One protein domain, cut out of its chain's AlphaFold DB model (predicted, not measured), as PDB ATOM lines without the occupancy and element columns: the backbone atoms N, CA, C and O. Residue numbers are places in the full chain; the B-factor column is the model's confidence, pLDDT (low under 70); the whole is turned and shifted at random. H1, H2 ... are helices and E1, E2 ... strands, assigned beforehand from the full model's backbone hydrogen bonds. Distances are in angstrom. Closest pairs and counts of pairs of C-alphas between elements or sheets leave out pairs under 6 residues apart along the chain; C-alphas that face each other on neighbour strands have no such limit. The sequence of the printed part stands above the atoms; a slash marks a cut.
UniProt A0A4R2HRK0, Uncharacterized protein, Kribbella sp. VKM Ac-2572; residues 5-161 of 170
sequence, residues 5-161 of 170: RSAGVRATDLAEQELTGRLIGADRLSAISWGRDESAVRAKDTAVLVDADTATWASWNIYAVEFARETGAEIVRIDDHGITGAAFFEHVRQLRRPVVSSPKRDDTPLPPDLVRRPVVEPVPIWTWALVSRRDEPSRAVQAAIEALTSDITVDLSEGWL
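AT A GLANCE: This is residues 5 to 161 of the 170 residues of an uncharacterized protein of Kribbella sp. VKM Ac-2572 (UniProt A0A4R2HRK0). Two lobes are joined by a pair of long strands: E2 and E7, with short E1 beside E7, make a narrow, strongly twisted sheet along the longest axis, with H4 over it and H1 beside E2. At the other end, H2 packs on the parallel pair E4 and E5, while E3 and E6 pair with each other and H3 packs on E3. The 157 printed residues hold four named helices and seven named strands in the order E1 H1 E2 E3 E4 H2 E5 H3 E6 E7 H4, a mixed class of helices and strands. The three-stranded sheet, in the order E1, E7, E2, is antiparallel. The whole is compact, with a radius of gyration of the C-alphas of 17.1 A, yet elongated, spanning 53 by 30 by 30 A.

IN THESE COORDINATES: E1, residues 5 to 7, begins at C-alpha 5 at (143.306, 108.225, 59.930), and H1 covers residues 11 to 16. E2, residues 19 to 28, is 25.2 A long, bends by 61 degrees at residue 24 and runs on into E3, residues 30 to 34, at 42 degrees. E4 covers residues 47 to 51, H2 residues 58 to 71 over 20.0 A, E5 residues 74 to 78 and H3 residues 85 to 95 over 15.9 A. E6, residues 114 to 120 and 18.8 A long, runs on at 84 degrees into E7, residues 123 to 133, 31.1 A long. H4, residues 139 to 149, ends at C-alpha 149 at (149.486, 97.878, 61.061).

HOW THE PARTS SIT: E7 is antiparallel to E1, with N 6 and O 129 at 3.0 A, and to E2, with N 22 and O 130 at 2.9 A. E1, H1 and E2 form a split strand-helix-strand unit, two strands running the same way with E7 between them, and its crossover is right-handed. H4 on this sheet makes two layers, helix over strands, at a height over the sheet of 10.0 A; the closest C-alphas of H4 and E2 are those of Thr 149 and Ile 24, 6.0 A apart. E3 and E6 are antiparallel, with N 31 and O 117 at 2.9 A. E4, H2 and E5 form a strand-helix-strand unit, two parallel neighbours with a helix between along the chain, with a right-handed crossover; N 48 and O 74 are 2.8 A apart. The closest C-alphas of E4 and H2 are those of Val 50 and Asn 61, 5.2 A apart, and those of E3 and H3 are Trp 34 and Arg 93, 5.9 A apart. In H1, H2, H3 and H4 every O i to N i+4 pair is within hydrogen-bond range.

THE WHOLE: The two C-alphas farthest apart, those of Gly 35 and Pro 137, are 53.5 A apart. The printed part has no cut; the links E3 to E4 and H3 to E6 are long. Mean pLDDT of the printed part is 92.3, and residues 5 to 8 are under 70.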
ATOM      1  N   ARG A   5     142.251 108.090  60.937       56.72
ATOM      2  CA  ARG A   5     143.306 108.225  59.930       56.72
ATOM      3  C   ARG A   5     143.694 109.690  59.879       56.72
ATOM      4  O   ARG A   5     142.814 110.533  59.714       56.72
ATOM      5  N   SER A   6     144.979 109.978  60.022       66.44
ATOM      6  CA  SER A   6     145.492 111.339  59.917       66.44
ATOM      7  C   SER A   6     146.602 111.418  58.872       66.44
ATOM      8  O   SER A   6     147.355 110.464  58.660       66.44
ATOM      9  N   ALA A   7     146.641 112.552  58.183       68.12
ATOM     10  CA  ALA A   7     147.512 112.838  57.053       68.12
ATOM     11  C   ALA A   7     148.538 113.894  57.477       68.12
ATOM     12  O   ALA A   7     148.129 114.929  58.007       68.12
ATOM     13  N   GLY A   8     149.832 113.666  57.226       66.25
ATOM     14  CA  GLY A   8     150.866 114.665  57.533       66.25
ATOM     15  C   GLY A   8     150.906 115.009  59.022       66.25
ATOM     16  O   GLY A   8     150.775 116.170  59.406       66.25
ATOM     17  N   VAL A   9     150.989 113.971  59.856       82.81
ATOM     18  CA  VAL A   9     151.063 114.093  61.315       82.81
ATOM     19  C   VAL A   9     152.476 114.479  61.723       82.81
ATOM     20  O   VAL A   9     153.431 113.885  61.234       82.81
ATOM     21  N   ARG A  10     152.606 115.413  62.667       89.69
ATOM     22  CA  ARG A  10     153.893 115.781  63.265       89.69
ATOM     23  C   ARG A  10     154.128 115.056  64.585       89.69
ATOM     24  O   ARG A  10     153.182 114.829  65.346       89.69
ATOM     25  N   ALA A  11     155.383 114.729  64.890       89.69
ATOM     26  CA  ALA A  11     155.746 114.108  66.161       89.69
ATOM     27  C   ALA A  11     155.397 115.021  67.349       89.69
ATOM     28  O   ALA A  11     154.873 114.537  68.355       89.69
ATOM     29  N   THR A  12     155.589 116.337  67.201       89.38
ATOM     30  CA  THR A  12     155.181 117.331  68.207       89.38
ATOM     31  C   THR A  12     153.670 117.297  68.474       89.38
ATOM     32  O   THR A  12     153.263 117.209  69.631       89.38
ATOM     33  N   ASP A  13     152.834 117.251  67.428       89.94
ATOM     34  CA  ASP A  13     151.367 117.214  67.574       89.94
ATOM     35  C   ASP A  13     150.895 115.945  68.301       89.94
ATOM     36  O   ASP A  13     149.979 115.989  69.126       89.94
ATOM     37  N   LEU A  14     151.530 114.801  68.017       90.88
ATOM     38  CA  LEU A  14     151.248 113.550  68.723       90.88
ATOM     39  C   LEU A  14     151.646 113.634  70.197       90.88
ATOM     40  O   LEU A  14     150.921 113.134  71.060       90.88
ATOM     41  N   ALA A  15     152.793 114.243  70.493       90.31
ATOM     42  CA  ALA A  15     153.278 114.387  71.856       90.31
ATOM     43  C   ALA A  15     152.354 115.279  72.694       90.31
ATOM     44  O   ALA A  15     151.961 114.865  73.787       90.31
ATOM     45  N   GLU A  16     151.971 116.445  72.168       92.19
ATOM     46  CA  GLU A  16     151.105 117.424  72.836       92.19
ATOM     47  C   GLU A  16     149.697 116.887  73.120       92.19
ATOM     48  O   GLU A  16     149.084 117.257  74.120       92.19
ATOM     49  N   GLN A  17     149.190 115.991  72.269       90.25
ATOM     50  CA  GLN A  17     147.847 115.415  72.400       90.25
ATOM     51  C   GLN A  17     147.823 114.038  73.086       90.25
ATOM     52  O   GLN A  17     146.776 113.390  73.117       90.25
ATOM     53  N   GLU A  18     148.961 113.569  73.610       92.00
ATOM     54  CA  GLU A  18     149.113 112.229  74.203       92.00
ATOM     55  C   GLU A  18     148.647 111.105  73.261       92.00
ATOM     56  O   GLU A  18     148.009 110.122  73.654       92.00
ATOM     57  N   LEU A  19     148.981 111.250  71.981       93.25
ATOM     58  CA  LEU A  19     148.651 110.305  70.925       93.25
ATOM     59  C   LEU A  19     149.872 109.460  70.544       93.25
ATOM     60  O   LEU A  19     151.028 109.816  70.791       93.25
ATOM     61  N   THR A  20     149.584 108.331  69.906       91.44
ATOM     62  CA  THR A  20     150.560 107.466  69.241       91.44
ATOM     63  C   THR A  20     150.145 107.304  67.783       91.44
ATOM     64  O   THR A  20     148.989 106.976  67.494       91.44
ATOM     65  N   GLY A  21     151.093 107.522  66.870       91.00
ATOM     66  CA  GLY A  21     150.934 107.270  65.441       91.00
ATOM     67  C   GLY A  21     151.571 105.941  65.043       91.00
ATOM     68  O   GLY A  21     152.678 105.629  65.476       91.00
ATOM     69  N   ARG A  22     150.886 105.164  64.203       91.94
ATOM     70  CA  ARG A  22     151.453 103.999  63.511       91.94
ATOM     71  C   ARG A  22     151.334 104.185  62.009       91.94
ATOM     72  O   ARG A  22     150.266 104.564  61.532       91.94
ATOM     73  N   LEU A  23     152.413 103.928  61.278       91.62
ATOM     74  CA  LEU A  23     152.442 104.080  59.827       91.62
ATOM     75  C   LEU A  23     151.491 103.068  59.176       91.62
ATOM     76  O   LEU A  23     151.529 101.882  59.489       91.62
ATOM     77  N   ILE A  24     150.633 103.546  58.277       91.69
ATOM     78  CA  ILE A  24     149.709 102.707  57.493       91.69
ATOM     79  C   ILE A  24     149.914 102.844  55.983       91.69
ATOM     80  O   ILE A  24     149.224 102.196  55.201       91.69
ATOM     81  N   GLY A  25     150.848 103.695  55.564       91.00
ATOM     82  CA  GLY A  25     151.205 103.884  54.168       91.00
ATOM     83  C   GLY A  25     151.982 105.173  53.955       91.00
ATOM     84  O   GLY A  25     152.055 106.025  54.840       91.00
ATOM     85  N   ALA A  26     152.522 105.334  52.754       92.19
ATOM     86  CA  ALA A  26     153.056 106.602  52.293       92.19
ATOM     87  C   ALA A  26     152.823 106.769  50.792       92.19
ATOM     88  O   ALA A  26     152.824 105.788  50.047       92.19
ATOM     89  N   ASP A  27     152.650 108.014  50.362       91.94
ATOM     90  CA  ASP A  27     152.557 108.383  48.955       91.94
ATOM     91  C   ASP A  27     153.835 109.099  48.516       91.94
ATOM     92  O   ASP A  27     154.304 110.028  49.174       91.94
ATOM     93  N   ARG A  28     154.374 108.697  47.362       94.06
ATOM     94  CA  ARG A  28     155.376 109.483  46.631       94.06
ATOM     95  C   ARG A  28     154.638 110.580  45.878       94.06
ATOM     96  O   ARG A  28     153.871 110.285  44.958       94.06
ATOM     97  N   LEU A  29     154.836 111.831  46.275       95.69
ATOM     98  CA  LEU A  29     154.186 112.948  45.608       95.69
ATOM     99  C   LEU A  29     154.801 113.163  44.221       95.69
ATOM    100  O   LEU A  29     155.936 112.796  43.922       95.69
ATOM    101  N   SER A  30     154.003 113.758  43.348       96.25
ATOM    102  CA  SER A  30     154.365 114.043  41.962       96.25
ATOM    103  C   SER A  30     153.990 115.481  41.643       96.25
ATOM    104  O   SER A  30     153.229 116.106  42.383       96.25
ATOM    105  N   ALA A  31     154.519 116.005  40.547       98.00
ATOM    106  CA  ALA A  31     154.145 117.312  40.043       98.00
ATOM    107  C   ALA A  31     153.157 117.169  38.890       98.00
ATOM    108  O   ALA A  31     153.243 116.231  38.097       98.00
ATOM    109  N   ILE A  32     152.233 118.115  38.776       97.75
ATOM    110  CA  ILE A  32     151.388 118.277  37.599       97.75
ATOM    111  C   ILE A  32     151.953 119.420  36.766       97.75
ATOM    112  O   ILE A  32     152.283 120.484  37.288       97.75
ATOM    113  N   SER A  33     152.100 119.186  35.469       97.69
ATOM    114  CA  SER A  33     152.644 120.151  34.520       97.69
ATOM    115  C   SER A  33     151.713 120.295  33.333       97.69
ATOM    116  O   SER A  33     151.073 119.333  32.916       97.69
ATOM    117  N   TRP A  34     151.688 121.486  32.747       96.00
ATOM    118  CA  TRP A  34     151.077 121.692  31.441       96.00
ATOM    119  C   TRP A  34     151.923 121.053  30.331       96.00
ATOM    120  O   TRP A  34     153.157 121.074  30.396       96.00
ATOM    121  N   GLY A  35     151.263 120.506  29.309       94.50
ATOM    122  CA  GLY A  35     151.892 119.885  28.147       94.50
ATOM    123  C   GLY A  35     151.848 118.357  28.179       94.50
ATOM    124  O   GLY A  35     150.902 117.767  28.683       94.50
ATOM    125  N   ARG A  36     152.856 117.718  27.571       94.31
ATOM    126  CA  ARG A  36     152.937 116.250  27.403       94.31
ATOM    127  C   ARG A  36     154.239 115.630  27.922       94.31
ATOM    128  O   ARG A  36     154.492 114.457  27.685       94.31
ATOM    129  N   ASP A  37     155.095 116.426  28.559       95.75
ATOM    130  CA  ASP A  37     156.360 115.939  29.109       95.75
ATOM    131  C   ASP A  37     156.123 115.226  30.446       95.75
ATOM    132  O   ASP A  37     155.867 115.867  31.463       95.75
ATOM    133  N   GLU A  38     156.224 113.900  30.431       96.44
ATOM    134  CA  GLU A  38     156.078 113.031  31.606       96.44
ATOM    135  C   GLU A  38     157.423 112.715  32.284       96.44
ATOM    136  O   GLU A  38     157.465 111.975  33.270       96.44
ATOM    137  N   SER A  39     158.536 113.264  31.782       97.94
ATOM    138  CA  SER A  39     159.858 113.025  32.364       97.94
ATOM    139  C   SER A  39     159.943 113.541  33.800       97.94
ATOM    140  O   SER A  39     159.268 114.501  34.188       97.94
ATOM    141  N   ALA A  40     160.803 112.908  34.600       98.06
ATOM    142  CA  ALA A  40     161.036 113.320  35.975       98.06
ATOM    143  C   ALA A  40     161.472 114.794  36.060       98.06
ATOM    144  O   ALA A  40     162.192 115.301  35.197       98.06
ATOM    145  N   VAL A  41     161.039 115.478  37.117       98.38
ATOM    146  CA  VAL A  41     161.418 116.859  37.432       98.38
ATOM    147  C   VAL A  41     162.128 116.895  38.779       98.38
ATOM    148  O   VAL A  41     161.723 116.211  39.718       98.38
ATOM    149  N   ARG A  42     163.195 117.688  38.894       98.38
ATOM    150  CA  ARG A  42     163.879 117.861  40.181       98.38
ATOM    151  C   ARG A  42     163.019 118.694  41.122       98.38
ATOM    152  O   ARG A  42     162.441 119.682  40.680       98.38
ATOM    153  N   ALA A  43     163.009 118.369  42.409       98.25
ATOM    154  CA  ALA A  43     162.246 119.082  43.434       98.25
ATOM    155  C   ALA A  43     162.450 120.605  43.377       98.25
ATOM    156  O   ALA A  43     161.483 121.361  43.342       98.25
ATOM    157  N   LYS A  44     163.700 121.059  43.246       98.38
ATOM    158  CA  LYS A  44     164.041 122.487  43.137       98.38
ATOM    159  C   LYS A  44     163.462 123.209  41.913       98.38
ATOM    160  O   LYS A  44     163.383 124.429  41.911       98.38
ATOM    161  N   ASP A  45     163.105 122.468  40.863       98.44
ATOM    162  CA  ASP A  45     162.546 123.002  39.615       98.44
ATOM    163  C   ASP A  45     160.998 122.953  39.628       98.44
ATOM    164  O   ASP A  45     160.352 123.111  38.589       98.44
ATOM    165  N   THR A  46     160.393 122.711  40.799       98.69
ATOM    166  CA  THR A  46     158.937 122.685  41.009       98.69
ATOM    167  C   THR A  46     158.442 123.909  41.780       98.69
ATOM    168  O   THR A  46     159.216 124.624  42.419       98.69
ATOM    169  N   ALA A  47     157.130 124.128  41.738       98.56
ATOM    170  CA  ALA A  47     156.419 125.017  42.646       98.56
ATOM    171  C   ALA A  47     155.515 124.217  43.600       98.56
ATOM    172  O   ALA A  47     155.034 123.132  43.266       98.56
ATOM    173  N   VAL A  48     155.239 124.780  44.770       98.31
ATOM    174  CA  VAL A  48     154.243 124.297  45.733       98.31
ATOM    175  C   VAL A  48     153.249 125.410  46.034       98.31
ATOM    176  O   VAL A  48     153.631 126.567  46.227       98.31
ATOM    177  N   LEU A  49     151.964 125.060  46.081       98.00
ATOM    178  CA  LEU A  49     150.917 125.997  46.475       98.00
ATOM    179  C   LEU A  49     150.746 125.979  47.995       98.00
ATOM    180  O   LEU A  49     150.700 124.906  48.599       98.00
ATOM    181  N   VAL A  50     150.625 127.159  48.598       97.69
ATOM    182  CA  VAL A  50     150.348 127.352  50.026       97.69
ATOM    183  C   VAL A  50     149.103 128.214  50.153       97.69
ATOM    184  O   VAL A  50     149.094 129.360  49.704       97.69
ATOM    185  N   ASP A  51     148.062 127.659  50.762       96.25
ATOM    186  CA  ASP A  51     146.772 128.332  50.891       96.25
ATOM    187  C   ASP A  51     146.733 129.259  52.113       96.25
ATOM    188  O   ASP A  51     147.375 128.984  53.130       96.25
ATOM    189  N   ALA A  52     145.964 130.343  52.048       93.38
ATOM    190  CA  ALA A  52     145.746 131.233  53.184       93.38
ATOM    191  C   ALA A  52     144.933 130.575  54.319       93.38
ATOM    192  O   ALA A  52     145.078 130.970  55.480       93.38
ATOM    193  N   ASP A  53     144.111 129.564  54.023       89.44
ATOM    194  CA  ASP A  53     143.350 128.805  55.014       89.44
ATOM    195  C   ASP A  53     144.227 127.772  55.730       89.44
ATOM    196  O   ASP A  53     144.412 126.625  55.311       89.44
ATOM    197  N   THR A  54     144.726 128.186  56.889       81.94
ATOM    198  CA  THR A  54     145.523 127.344  57.780       81.94
ATOM    199  C   THR A  54     144.696 126.371  58.615       81.94
ATOM    200  O   THR A  54     145.294 125.605  59.360       81.94
ATOM    201  N   ALA A  55     143.362 126.391  58.558       84.00
ATOM    202  CA  ALA A  55     142.523 125.415  59.254       84.00
ATOM    203  C   ALA A  55     142.296 124.182  58.373       84.00
ATOM    204  O   ALA A  55     142.521 123.054  58.812       84.00
ATOM    205  N   THR A  56     141.914 124.393  57.114       85.00
ATOM    206  CA  THR A  56     141.645 123.301  56.164       85.00
ATOM    207  C   THR A  56     142.930 122.678  55.626       85.00
ATOM    208  O   THR A  56     143.002 121.458  55.449       85.00
ATOM    209  N   TRP A  57     143.950 123.500  55.371       90.19
ATOM    210  CA  TRP A  57     145.183 123.076  54.704       90.19
ATOM    211  C   TRP A  57     146.402 123.075  55.623       90.19
ATOM    212  O   TRP A  57     147.522 123.020  55.130       90.19
ATOM    213  N   ALA A  58     146.205 123.078  56.947       89.62
ATOM    214  CA  ALA A  58     147.279 123.170  57.941       89.62
ATOM    215  C   ALA A  58     148.458 122.222  57.647       89.62
ATOM    216  O   ALA A  58     149.584 122.672  57.435       89.62
ATOM    217  N   SER A  59     148.181 120.915  57.564       90.88
ATOM    218  CA  SER A  59     149.206 119.888  57.345       90.88
ATOM    219  C   SER A  59     149.904 120.046  55.995       90.88
ATOM    220  O   SER A  59     151.120 119.894  55.907       90.88
ATOM    221  N   TRP A  60     149.153 120.382  54.940       94.81
ATOM    222  CA  TRP A  60     149.729 120.605  53.614       94.81
ATOM    223  C   TRP A  60     150.607 121.857  53.581       94.81
ATOM    224  O   TRP A  60     151.718 121.809  53.070       94.81
ATOM    225  N   ASN A  61     150.144 122.964  54.155       95.50
ATOM    226  CA  ASN A  61     150.870 124.227  54.162       95.50
ATOM    227  C   ASN A  61     152.193 124.112  54.923       95.50
ATOM    228  O   ASN A  61     153.211 124.605  54.441       95.50
ATOM    229  N   ILE A  62     152.200 123.432  56.076       95.00
ATOM    230  CA  ILE A  62     153.433 123.168  56.833       95.00
ATOM    231  C   ILE A  62     154.405 122.346  55.981       95.00
ATOM    232  O   ILE A  62     155.553 122.750  55.798       95.00
ATOM    233  N   TYR A  63     153.919 121.249  55.396       96.06
ATOM    234  CA  TYR A  63     154.704 120.387  54.514       96.06
ATOM    235  C   TYR A  63     155.301 121.150  53.326       96.06
ATOM    236  O   TYR A  63     156.502 121.084  53.082       96.06
ATOM    237  N   ALA A  64     154.470 121.895  52.595       97.25
ATOM    238  CA  ALA A  64     154.852 122.622  51.392       97.25
ATOM    239  C   ALA A  64     155.906 123.696  51.686       97.25
ATOM    240  O   ALA A  64     156.894 123.810  50.959       97.25
ATOM    241  N   VAL A  65     155.729 124.461  52.768       97.81
ATOM    242  CA  VAL A  65     156.694 125.491  53.178       97.81
ATOM    243  C   VAL A  65     158.042 124.868  53.535       97.81
ATOM    244  O   VAL A  65     159.081 125.390  53.125       97.81
ATOM    245  N   GLU A  66     158.049 123.760  54.274       97.88
ATOM    246  CA  GLU A  66     159.291 123.083  54.648       97.88
ATOM    247  C   GLU A  66     159.984 122.443  53.440       97.88
ATOM    248  O   GLU A  66     161.182 122.653  53.241       97.88
ATOM    249  N   PHE A  67     159.223 121.767  52.573       98.06
ATOM    250  CA  PHE A  67     159.723 121.188  51.323       98.06
ATOM    251  C   PHE A  67     160.408 122.239  50.457       98.06
ATOM    252  O   PHE A  67     161.537 122.042  50.002       98.06
ATOM    253  N   ALA A  68     159.757 123.383  50.258       98.25
ATOM    254  CA  ALA A  68     160.324 124.481  49.489       98.25
ATOM    255  C   ALA A  68     161.597 125.039  50.128       98.25
ATOM    256  O   ALA A  68     162.579 125.286  49.427       98.25
ATOM    257  N   ARG A  69     161.619 125.185  51.459       98.06
ATOM    258  CA  ARG A  69     162.798 125.670  52.186       98.06
ATOM    259  C   ARG A  69     164.010 124.757  52.001       98.06
ATOM    260  O   ARG A  69     165.120 125.263  51.861       98.06
ATOM    261  N   GLU A  70     163.819 123.441  52.034       97.62
ATOM    262  CA  GLU A  70     164.929 122.479  51.983       97.62
ATOM    263  C   GLU A  70     165.370 122.123  50.564       97.62
ATOM    264  O   GLU A  70     166.552 121.873  50.332       97.62
ATOM    265  N   THR A  71     164.446 122.124  49.603       97.94
ATOM    266  CA  THR A  71     164.743 121.736  48.215       97.94
ATOM    267  C   THR A  71     165.018 122.923  47.299       97.94
ATOM    268  O   THR A  71     165.667 122.760  46.269       97.94
ATOM    269  N   GLY A  72     164.544 124.119  47.655       98.19
ATOM    270  CA  GLY A  72     164.575 125.301  46.797       98.19
ATOM    271  C   GLY A  72     163.387 125.419  45.838       98.19
ATOM    272  O   GLY A  72     163.425 126.281  44.964       98.19
ATOM    273  N   ALA A  73     162.351 124.581  45.983       98.38
ATOM    274  CA  ALA A  73     161.102 124.738  45.238       98.38
ATOM    275  C   ALA A  73     160.457 126.112  45.508       98.38
ATOM    276  O   ALA A  73     160.613 126.707  46.577       98.38
ATOM    277  N   GLU A  74     159.704 126.623  44.541       98.50
ATOM    278  CA  GLU A  74     159.056 127.928  44.661       98.50
ATOM    279  C   GLU A  74     157.767 127.850  45.489       98.50
ATOM    280  O   GLU A  74     156.901 127.018  45.227       98.50
ATOM    281  N   ILE A  75     157.594 128.768  46.445       98.44
ATOM    282  CA  ILE A  75     156.333 128.924  47.183       98.44
ATOM    283  C   ILE A  75     155.424 129.898  46.437       98.44
ATOM    284  O   ILE A  75     155.740 131.085  46.330       98.44
ATOM    285  N   VAL A  76     154.249 129.423  46.031       98.31
ATOM    286  CA  VAL A  76     153.171 130.253  45.485       98.31
ATOM    287  C   VAL A  76     152.040 130.310  46.504       98.31
ATOM    288  O   VAL A  76     151.500 129.282  46.905       98.31
ATOM    289  N   ARG A  77     151.692 131.519  46.953       97.69
ATOM    290  CA  ARG A  77     150.590 131.724  47.901       97.69
ATOM    291  C   ARG A  77     149.277 131.914  47.154       97.69
ATOM    292  O   ARG A  77     149.238 132.703  46.213       97.69
ATOM    293  N   ILE A  78     148.237 131.225  47.605       97.25
ATOM    294  CA  ILE A  78     146.878 131.287  47.059       97.25
ATOM    295  C   ILE A  78     145.868 131.510  48.195       97.25
ATOM    296  O   ILE A  78     146.185 131.277  49.361       97.25
ATOM    297  N   ASP A  79     144.667 131.970  47.867       94.94
ATOM    298  CA  ASP A  79     143.569 132.205  48.818       94.94
ATOM    299  C   ASP A  79     142.211 131.676  48.316       94.94
ATOM    300  O   ASP A  79     141.168 131.953  48.905       94.94
ATOM    301  N   ASP A  80     142.226 130.890  47.237       93.44
ATOM    302  CA  ASP A  80     141.045 130.357  46.558       93.44
ATOM    303  C   ASP A  80     140.759 128.885  46.906       93.44
ATOM    304  O   ASP A  80     139.906 128.255  46.275       93.44
ATOM    305  N   HIS A  81     141.465 128.320  47.894       91.50
ATOM    306  CA  HIS A  81     141.417 126.902  48.265       91.50
ATOM    307  C   HIS A  81     141.859 125.945  47.144       91.50
ATOM    308  O   HIS A  81     141.627 124.731  47.230       91.50
ATOM    309  N   GLY A  82     142.537 126.459  46.113       93.00
ATOM    310  CA  GLY A  82     142.949 125.753  44.899       93.00
ATOM    311  C   GLY A  82     144.128 124.790  45.058       93.00
ATOM    312  O   GLY A  82     144.923 124.639  44.136       93.00
ATOM    313  N   ILE A  83     144.259 124.117  46.204       94.69
ATOM    314  CA  ILE A  83     145.285 123.084  46.446       94.69
ATOM    315  C   ILE A  83     144.968 121.768  45.709       94.69
ATOM    316  O   ILE A  83     145.862 120.955  45.461       94.69
ATOM    317  N   THR A  84     143.702 121.540  45.346       93.00
ATOM    318  CA  THR A  84     143.262 120.371  44.572       93.00
ATOM    319  C   THR A  84     142.139 120.723  43.585       93.00
ATOM    320  O   THR A  84     141.654 121.856  43.558       93.00
ATOM    321  N   GLY A  85     141.741 119.757  42.757       92.56
ATOM    322  CA  GLY A  85     140.634 119.879  41.809       92.56
ATOM    323  C   GLY A  85     140.879 120.872  40.667       92.56
ATOM    324  O   GLY A  85     142.010 121.148  40.268       92.56
ATOM    325  N   ALA A  86     139.793 121.413  40.108       93.62
ATOM    326  CA  ALA A  86     139.853 122.271  38.923       93.62
ATOM    327  C   ALA A  86     140.654 123.571  39.136       93.62
ATOM    328  O   ALA A  86     141.405 123.968  38.247       93.62
ATOM    329  N   ALA A  87     140.542 124.205  40.308       94.75
ATOM    330  CA  ALA A  87     141.290 125.424  40.627       94.75
ATOM    331  C   ALA A  87     142.810 125.174  40.654       94.75
ATOM    332  O   ALA A  87     143.575 125.947  40.084       94.75
ATOM    333  N   PHE A  88     143.247 124.030  41.196       96.19
ATOM    334  CA  PHE A  88     144.649 123.607  41.130       96.19
ATOM    335  C   PHE A  88     145.158 123.501  39.684       96.19
ATOM    336  O   PHE A  88     146.264 123.944  39.370       96.19
ATOM    337  N   PHE A  89     144.351 122.958  38.770       96.00
ATOM    338  CA  PHE A  89     144.725 122.854  37.357       96.00
ATOM    339  C   PHE A  89     144.863 124.218  36.675       96.00
ATOM    340  O   PHE A  89     145.758 124.389  35.844       96.00
ATOM    341  N   GLU A  90     144.044 125.201  37.045       96.75
ATOM    342  CA  GLU A  90     144.211 126.576  36.563       96.75
ATOM    343  C   GLU A  90     145.527 127.189  37.051       96.75
ATOM    344  O   GLU A  90     146.257 127.769  36.243       96.75
ATOM    345  N   HIS A  91     145.905 126.971  38.314       97.19
ATOM    346  CA  HIS A  91     147.215 127.394  38.828       97.19
ATOM    347  C   HIS A  91     148.370 126.762  38.040       97.19
ATOM    348  O   HIS A  91     149.288 127.471  37.622       97.19
ATOM    349  N   VAL A  92     148.303 125.458  37.743       97.50
ATOM    350  CA  VAL A  92     149.310 124.774  36.904       97.50
ATOM    351  C   VAL A  92     149.434 125.441  35.529       97.50
ATOM    352  O   VAL A  92     150.548 125.699  35.056       97.50
ATOM    353  N   ARG A  93     148.304 125.753  34.879       96.62
ATOM    354  CA  ARG A  93     148.288 126.412  33.561       96.62
ATOM    355  C   ARG A  93     148.883 127.817  33.607       96.62
ATOM    356  O   ARG A  93     149.618 128.196  32.693       96.62
ATOM    357  N   GLN A  94     148.576 128.582  34.651       96.25
ATOM    358  CA  GLN A  94     149.032 129.963  34.808       96.25
ATOM    359  C   GLN A  94     150.527 130.044  35.127       96.25
ATOM    360  O   GLN A  94     151.243 130.842  34.519       96.25
ATOM    361  N   LEU A  95     151.017 129.186  36.026       96.31
ATOM    362  CA  LEU A  95     152.419 129.179  36.448       96.31
ATOM    363  C   LEU A  95     153.363 128.668  35.356       96.31
ATOM    364  O   LEU A  95     154.535 129.050  35.336       96.31
ATOM    365  N   ARG A  96     152.869 127.806  34.452       91.44
ATOM    366  CA  ARG A  96     153.659 127.149  33.391       91.44
ATOM    367  C   ARG A  96     154.926 126.464  33.920       91.44
ATOM    368  O   ARG A  96     155.931 126.358  33.218       91.44
ATOM    369  N   ARG A  97     154.868 125.999  35.165       94.75
ATOM    370  CA  ARG A  97     155.905 125.234  35.860       94.75
ATOM    371  C   ARG A  97     155.261 123.999  36.495       94.75
ATOM    372  O   ARG A  97     154.071 124.055  36.808       94.75
ATOM    373  N   PRO A  98     155.999 122.895  36.688       98.19
ATOM    374  CA  PRO A  98     155.477 121.734  37.400       98.19
ATOM    375  C   PRO A  98     155.116 122.097  38.845       98.19
ATOM    376  O   PRO A  98     155.957 122.609  39.583       98.19
ATOM    377  N   VAL A  99     153.877 121.822  39.251       98.50
ATOM    378  CA  VAL A  99     153.371 122.116  40.599       98.50
ATOM    379  C   VAL A  99     153.173 120.813  41.357       98.50
ATOM    380  O   VAL A  99     152.450 119.937  40.882       98.50
ATOM    381  N   VAL A 100     153.802 120.659  42.521       98.00
ATOM    382  CA  VAL A 100     153.638 119.460  43.357       98.00
ATOM    383  C   VAL A 100     152.177 119.340  43.785       98.00
ATOM    384  O   VAL A 100     151.606 120.268  44.359       98.00
ATOM    385  N   SER A 101     151.565 118.192  43.501       94.94
ATOM    386  CA  SER A 101     150.180 117.921  43.879       94.94
ATOM    387  C   SER A 101     150.093 117.475  45.331       94.94
ATOM    388  O   SER A 101     150.840 116.579  45.738       94.94
ATOM    389  N   SER A 102     149.124 118.016  46.070       92.62
ATOM    390  CA  SER A 102     148.811 117.508  47.403       92.62
ATOM    391  C   SER A 102     148.337 116.044  47.353       92.62
ATOM    392  O   SER A 102     147.747 115.614  46.358       92.62
ATOM    393  N   PRO A 103     148.561 115.257  48.419       87.19
ATOM    394  CA  PRO A 103     148.127 113.860  48.489       87.19
ATOM    395  C   PRO A 103     146.622 113.716  48.725       87.19
ATOM    396  O   PRO A 103     146.092 112.602  48.736       87.19
ATOM    397  N   LYS A 104     145.910 114.831  48.941       82.94
ATOM    398  CA  LYS A 104     144.462 114.808  49.107       82.94
ATOM    399  C   LYS A 104     143.837 114.343  47.798       82.94
ATOM    400  O   LYS A 104     143.925 115.018  46.774       82.94
ATOM    401  N   ARG A 105     143.200 113.174  47.853       70.75
ATOM    402  CA  ARG A 105     142.481 112.613  46.716       70.75
ATOM    403  C   ARG A 105     141.266 113.480  46.427       70.75
ATOM    404  O   ARG A 105     140.430 113.696  47.301       70.75
ATOM    405  N   ASP A 106     141.225 113.976  45.207       72.19
ATOM    406  CA  ASP A 106     140.088 114.641  44.602       72.19
ATOM    407  C   ASP A 106     139.740 113.843  43.343       72.19
ATOM    408  O   ASP A 106     140.641 113.407  42.621       72.19
ATOM    409  N   ASP A 107     138.451 113.586  43.119       80.44
ATOM    410  CA  ASP A 107     137.991 112.736  42.015       80.44
ATOM    411  C   ASP A 107     137.963 113.480  40.667       80.44
ATOM    412  O   ASP A 107     137.535 112.911  39.660       80.44
ATOM    413  N   THR A 108     138.417 114.742  40.608       85.69
ATOM    414  CA  THR A 108     138.505 115.483  39.346       85.69
ATOM    415  C   THR A 108     139.523 114.810  38.417       85.69
ATOM    416  O   THR A 108     140.714 114.745  38.743       85.69
ATOM    417  N   PRO A 109     139.104 114.336  37.228       91.06
ATOM    418  CA  PRO A 109     140.018 113.719  36.279       91.06
ATOM    419  C   PRO A 109     141.104 114.697  35.833       91.06
ATOM    420  O   PRO A 109     140.828 115.879  35.617       91.06
ATOM    421  N   LEU A 110     142.325 114.192  35.630       93.12
ATOM    422  CA  LEU A 110     143.412 114.997  35.082       93.12
ATOM    423  C   LEU A 110     143.048 115.444  33.650       93.12
ATOM    424  O   LEU A 110     142.795 114.584  32.800       93.12
ATOM    425  N   PRO A 111     143.011 116.757  33.361       95.38
ATOM    426  CA  PRO A 111     142.736 117.260  32.021       95.38
ATOM    427  C   PRO A 111     143.772 116.776  30.994       95.38
ATOM    428  O   PRO A 111     144.942 116.628  31.337       95.38
ATOM    429  N   PRO A 112     143.387 116.578  29.720       95.31
ATOM    430  CA  PRO A 112     144.259 115.986  28.695       95.31
ATOM    431  C   PRO A 112     145.445 116.871  28.277       95.31
ATOM    432  O   PRO A 112     146.338 116.410  27.569       95.31
ATOM    433  N   ASP A 113     145.437 118.150  28.651       95.88
ATOM    434  CA  ASP A 113     146.535 119.097  28.448       95.88
ATOM    435  C   ASP A 113     147.506 119.163  29.638       95.88
ATOM    436  O   ASP A 113     148.478 119.918  29.579       95.88
ATOM    437  N   LEU A 114     147.245 118.400  30.703       97.19
ATOM    438  CA  LEU A 114     148.095 118.284  31.880       97.19
ATOM    439  C   LEU A 114     148.647 116.862  32.013       97.19
ATOM    440  O   LEU A 114     147.985 115.877  31.697       97.19
ATOM    441  N   VAL A 115     149.858 116.760  32.549       97.12
ATOM    442  CA  VAL A 115     150.554 115.492  32.776       97.12
ATOM    443  C   VAL A 115     151.105 115.407  34.186       97.12
ATOM    444  O   VAL A 115     151.467 116.416  34.797       97.12
ATOM    445  N   ARG A 116     151.185 114.178  34.697       96.81
ATOM    446  CA  ARG A 116     151.828 113.865  35.972       96.81
ATOM    447  C   ARG A 116     153.296 113.536  35.732       96.81
ATOM    448  O   ARG A 116     153.618 112.714  34.882       96.81
ATOM    449  N   ARG A 117     154.173 114.153  36.516       97.88
ATOM    450  CA  ARG A 117     155.626 114.001  36.447       97.88
ATOM    451  C   ARG A 117     156.163 113.513  37.789       97.88
ATOM    452  O   ARG A 117     155.840 114.124  38.813       97.88
ATOM    453  N   PRO A 118     156.982 112.452  37.827       97.75
ATOM    454  CA  PRO A 118     157.692 112.074  39.043       97.75
ATOM    455  C   PRO A 118     158.569 113.230  39.535       97.75
ATOM    456  O   PRO A 118     159.269 113.851  38.732       97.75
ATOM    457  N   VAL A 119     158.547 113.510  40.838       98.19
ATOM    458  CA  VAL A 119     159.482 114.458  41.458       98.19
ATOM    459  C   VAL A 119     160.659 113.677  42.025       98.19
ATOM    460  O   VAL A 119     160.464 112.666  42.697       98.19
ATOM    461  N   VAL A 120     161.873 114.131  41.731       97.50
ATOM    462  CA  VAL A 120     163.132 113.493  42.138       97.50
ATOM    463  C   VAL A 120     164.081 114.511  42.766       97.50
ATOM    464  O   VAL A 120     163.887 115.714  42.626       97.50
ATOM    465  N   GLU A 121     165.135 114.031  43.425       95.81
ATOM    466  CA  GLU A 121     166.223 114.868  43.960       95.81
ATOM    467  C   GLU A 121     165.755 116.037  44.864       95.81
ATOM    468  O   GLU A 121     166.004 117.205  44.544       95.81
ATOM    469  N   PRO A 122     165.120 115.746  46.019       96.50
ATOM    470  CA  PRO A 122     164.699 114.427  46.513       96.50
ATOM    471  C   PRO A 122     163.244 114.074  46.139       96.50
ATOM    472  O   PRO A 122     162.486 114.923  45.675       96.50
ATOM    473  N   VAL A 123     162.835 112.817  46.354       96.81
ATOM    474  CA  VAL A 123     161.442 112.377  46.147       96.81
ATOM    475  C   VAL A 123     160.576 112.829  47.335       96.81
ATOM    476  O   VAL A 123     160.790 112.319  48.430       96.81
ATOM    477  N   PRO A 124     159.598 113.738  47.179       96.75
ATOM    478  CA  PRO A 124     158.701 114.133  48.267       96.75
ATOM    479  C   PRO A 124     157.808 112.967  48.699       96.75
ATOM    480  O   PRO A 124     157.064 112.416  47.885       96.75
ATOM    481  N   ILE A 125     157.854 112.605  49.980       95.12
ATOM    482  CA  ILE A 125     157.008 111.562  50.566       95.12
ATOM    483  C   ILE A 125     155.970 112.188  51.484       95.12
ATOM    484  O   ILE A 125     156.271 113.130  52.211       95.12
ATOM    485  N   TRP A 126     154.759 111.642  51.476       94.69
ATOM    486  CA  TRP A 126     153.719 111.950  52.447       94.69
ATOM    487  C   TRP A 126     153.315 110.701  53.220       94.69
ATOM    488  O   TRP A 126     152.858 109.728  52.621       94.69
ATOM    489  N   THR A 127     153.448 110.725  54.544       93.12
ATOM    490  CA  THR A 127     153.100 109.596  55.412       93.12
ATOM    491  C   THR A 127     151.636 109.636  55.847       93.12
ATOM    492  O   THR A 127     151.022 110.688  56.057       93.12
ATOM    493  N   TRP A 128     151.066 108.443  56.004       91.88
ATOM    494  CA  TRP A 128     149.729 108.234  56.539       91.88
ATOM    495  C   TRP A 128     149.826 107.485  57.857       91.88
ATOM    496  O   TRP A 128     150.386 106.389  57.914       91.88
ATOM    497  N   ALA A 129     149.237 108.054  58.905       91.00
ATOM    498  CA  ALA A 129     149.255 107.467  60.234       91.00
ATOM    499  C   ALA A 129     147.858 107.028  60.669       91.00
ATOM    500  O   ALA A 129     146.871 107.761  60.532       91.00
ATOM    501  N   LEU A 130     147.790 105.845  61.273       92.25
ATOM    502  CA  LEU A 130     146.719 105.495  62.187       92.25
ATOM    503  C   LEU A 130     147.034 106.111  63.544       92.25
ATOM    504  O   LEU A 130     148.074 105.809  64.132       92.25
ATOM    505  N   VAL A 131     146.144 106.966  64.037       91.62
ATOM    506  CA  VAL A 131     146.349 107.678  65.298       91.62
ATOM    507  C   VAL A 131     145.371 107.169  66.348       91.62
ATOM    508  O   VAL A 131     144.173 107.007  66.096       91.62
ATOM    509  N   SER A 132     145.908 106.915  67.536       91.31
ATOM    510  CA  SER A 132     145.170 106.448  68.710       91.31
ATOM    511  C   SER A 132     145.697 107.132  69.966       91.31
ATOM    512  O   SER A 132     146.794 107.695  69.952       91.31
ATOM    513  N   ARG A 133     144.922 107.092  71.052       91.31
ATOM    514  CA  ARG A 133     145.408 107.551  72.357       91.31
ATOM    515  C   ARG A 133     146.560 106.674  72.821       91.31
ATOM    516  O   ARG A 133     146.517 105.456  72.653       91.31
ATOM    517  N   ARG A 134     147.568 107.287  73.437       89.06
ATOM    518  CA  ARG A 134     148.733 106.569  73.965       89.06
ATOM    519  C   ARG A 134     148.345 105.543  75.028       89.06
ATOM    520  O   ARG A 134     148.943 104.475  75.085       89.06
ATOM    521  N   ASP A 135     147.343 105.864  75.836       90.25
ATOM    522  CA  ASP A 135     146.837 105.048  76.938       90.25
ATOM    523  C   ASP A 135     145.573 104.247  76.573       90.25
ATOM    524  O   ASP A 135     144.838 103.837  77.468       90.25
ATOM    525  N   GLU A 136     145.310 104.014  75.278       91.62
ATOM    526  CA  GLU A 136     144.088 103.357  74.793       91.62
ATOM    527  C   GLU A 136     143.784 102.048  75.556       91.62
ATOM    528  O   GLU A 136     144.490 101.053  75.369       91.62
ATOM    529  N   PRO A 137     142.727 102.001  76.397       91.00
ATOM    530  CA  PRO A 137     142.496 100.874  77.300       91.00
ATOM    531  C   PRO A 137     141.705  99.730  76.651       91.00
ATOM    532  O   PRO A 137     141.623  98.630  77.210       91.00
ATOM    533  N   SER A 138     141.075  99.958  75.495       94.12
ATOM    534  CA  SER A 138     140.219  98.958  74.865       94.12
ATOM    535  C   SER A 138     141.033  97.904  74.123       94.12
ATOM    536  O   SER A 138     141.624  98.166  73.076       94.12
ATOM    537  N   ARG A 139     140.965  96.652  74.592       92.56
ATOM    538  CA  ARG A 139     141.590  95.512  73.899       92.56
ATOM    539  C   ARG A 139     141.094  95.331  72.466       92.56
ATOM    540  O   ARG A 139     141.869  94.935  71.605       92.56
ATOM    541  N   ALA A 140     139.822  95.633  72.201       92.38
ATOM    542  CA  ALA A 140     139.272  95.557  70.849       92.38
ATOM    543  C   ALA A 140     139.908  96.606  69.921       92.38
ATOM    544  O   ALA A 140     140.192  96.315  68.764       92.38
ATOM    545  N   VAL A 141     140.176  97.809  70.442       90.25
ATOM    546  CA  VAL A 141     140.865  98.877  69.703       90.25
ATOM    547  C   VAL A 141     142.317  98.504  69.455       90.25
ATOM    548  O   VAL A 141     142.773  98.593  68.322       90.25
ATOM    549  N   GLN A 142     143.019  98.027  70.482       91.31
ATOM    550  CA  GLN A 142     144.403  97.575  70.356       91.31
ATOM    551  C   GLN A 142     144.541  96.453  69.316       91.31
ATOM    552  O   GLN A 142     145.414  96.524  68.457       91.31
ATOM    553  N   ALA A 143     143.640  95.465  69.336       92.00
ATOM    554  CA  ALA A 143     143.626  94.387  68.349       92.00
ATOM    555  C   ALA A 143     143.358  94.902  66.924       92.00
ATOM    556  O   ALA A 143     143.994  94.442  65.980       92.00
ATOM    557  N   ALA A 144     142.453  95.873  66.762       91.88
ATOM    558  CA  ALA A 144     142.200  96.499  65.468       91.88
ATOM    559  C   ALA A 144     143.410  97.299  64.966       91.88
ATOM    560  O   ALA A 144     143.744  97.219  63.790       91.88
ATOM    561  N   ILE A 145     144.080  98.051  65.846       92.00
ATOM    562  CA  ILE A 145     145.304  98.788  65.511       92.00
ATOM    563  C   ILE A 145     146.379  97.818  65.024       92.00
ATOM    564  O   ILE A 145     146.968  98.048  63.971       92.00
ATOM    565  N   GLU A 146     146.602  96.727  65.755       90.75
ATOM    566  CA  GLU A 146     147.596  95.720  65.389       90.75
ATOM    567  C   GLU A 146     147.264  95.081  64.037       90.75
ATOM    568  O   GLU A 146     148.088  95.112  63.132       90.75
ATOM    569  N   ALA A 147     146.021  94.624  63.846       91.00
ATOM    570  CA  ALA A 147     145.580  94.012  62.591       91.00
ATOM    571  C   ALA A 147     145.675  94.957  61.377       91.00
ATOM    572  O   ALA A 147     145.817  94.497  60.249       91.00
ATOM    573  N   LEU A 148     145.575  96.272  61.589       89.00
ATOM    574  CA  LEU A 148     145.700  97.277  60.532       89.00
ATOM    575  C   LEU A 148     147.150  97.706  60.260       89.00
ATOM    576  O   LEU A 148     147.372  98.420  59.283       89.00
ATOM    577  N   THR A 149     148.112  97.342  61.116       90.62
ATOM    578  CA  THR A 149     149.486  97.878  61.061       90.62
ATOM    579  C   THR A 149     150.581  96.815  60.980       90.62
ATOM    580  O   THR A 149     151.657  97.132  60.487       90.62
ATOM    581  N   SER A 150     150.327  95.567  61.394       85.31
ATOM    582  CA  SER A 150     151.353  94.522  61.548       85.31
ATOM    583  C   SER A 150     152.128  94.177  60.272       85.31
ATOM    584  O   SER A 150     153.319  93.891  60.351       85.31
ATOM    585  N   ASP A 151     151.481  94.243  59.105       85.06
ATOM    586  CA  ASP A 151     152.073  93.827  57.822       85.06
ATOM    587  C   ASP A 151     152.413  95.012  56.901       85.06
ATOM    588  O   ASP A 151     152.707  94.843  55.715       85.06
ATOM    589  N   ILE A 152     152.362  96.240  57.426       84.12
ATOM    590  CA  ILE A 152     152.655  97.442  56.648       84.12
ATOM    591  C   ILE A 152     154.166  97.668  56.616       84.12
ATOM    592  O   ILE A 152     154.768  98.121  57.585       84.12
ATOM    593  N   THR A 153     154.775  97.393  55.464       80.12
ATOM    594  CA  THR A 153     156.152  97.802  55.163       80.12
ATOM    595  C   THR A 153     156.122  98.944  54.158       80.12
ATOM    596  O   THR A 153     155.562  98.804  53.069       80.12
ATOM    597  N   VAL A 154     156.725 100.074  54.515       82.62
ATOM    598  CA  VAL A 154     156.844 101.246  53.645       82.62
ATOM    599  C   VAL A 154     158.315 101.606  53.546       82.62
ATOM    600  O   VAL A 154     158.964 101.846  54.558       82.62
ATOM    601  N   ASP A 155     158.832 101.651  52.324       83.12
ATOM    602  CA  ASP A 155     160.191 102.115  52.078       83.12
ATOM    603  C   ASP A 155     160.227 103.649  52.016       83.12
ATOM    604  O   ASP A 155     159.722 104.263  51.069       83.12
ATOM    605  N   LEU A 156     160.822 104.249  53.047       86.38
ATOM    606  CA  LEU A 156     161.030 105.691  53.192       86.38
ATOM    607  C   LEU A 156     162.486 106.109  52.911       86.38
ATOM    608  O   LEU A 156     162.793 107.299  52.952       86.38
ATOM    609  N   SER A 157     163.382 105.156  52.623       79.06
ATOM    610  CA  SER A 157     164.839 105.342  52.709       79.06
ATOM    611  C   SER A 157     165.435 106.317  51.683       79.06
ATOM    612  O   SER A 157     166.461 106.937  51.951       79.06
ATOM    613  N   GLU A 158     164.780 106.501  50.536       75.81
ATOM    614  CA  GLU A 158     165.243 107.387  49.452       75.81
ATOM    615  C   GLU A 158     164.398 108.669  49.305       75.81
ATOM    616  O   GLU A 158     164.545 109.434  48.346       75.81
ATOM    617  N   GLY A 159     163.477 108.896  50.242       90.81
ATOM    618  CA  GLY A 159     162.509 109.983  50.200       90.81
ATOM    619  C   GLY A 159     162.870 111.183  51.069       90.81
ATOM    620  O   GLY A 159     163.600 111.084  52.051       90.81
ATOM    621  N   TRP A 160     162.305 112.336  50.732       95.56
ATOM    622  CA  TRP A 160     162.265 113.495  51.609       95.56
ATOM    623  C   TRP A 160     160.991 113.480  52.446       95.56
ATOM    624  O   TRP A 160     159.887 113.322  51.919       95.56
ATOM    625  N   LEU A 161     161.174 113.685  53.746       94.94
ATOM    626  CA  LEU A 161     160.133 113.840  54.751       94.94
ATOM    627  C   LEU A 161     160.425 115.106  55.562       94.94
ATOM    628  O   LEU A 161     161.608 115.391  55.796       94.94
TER     629      LEU A 161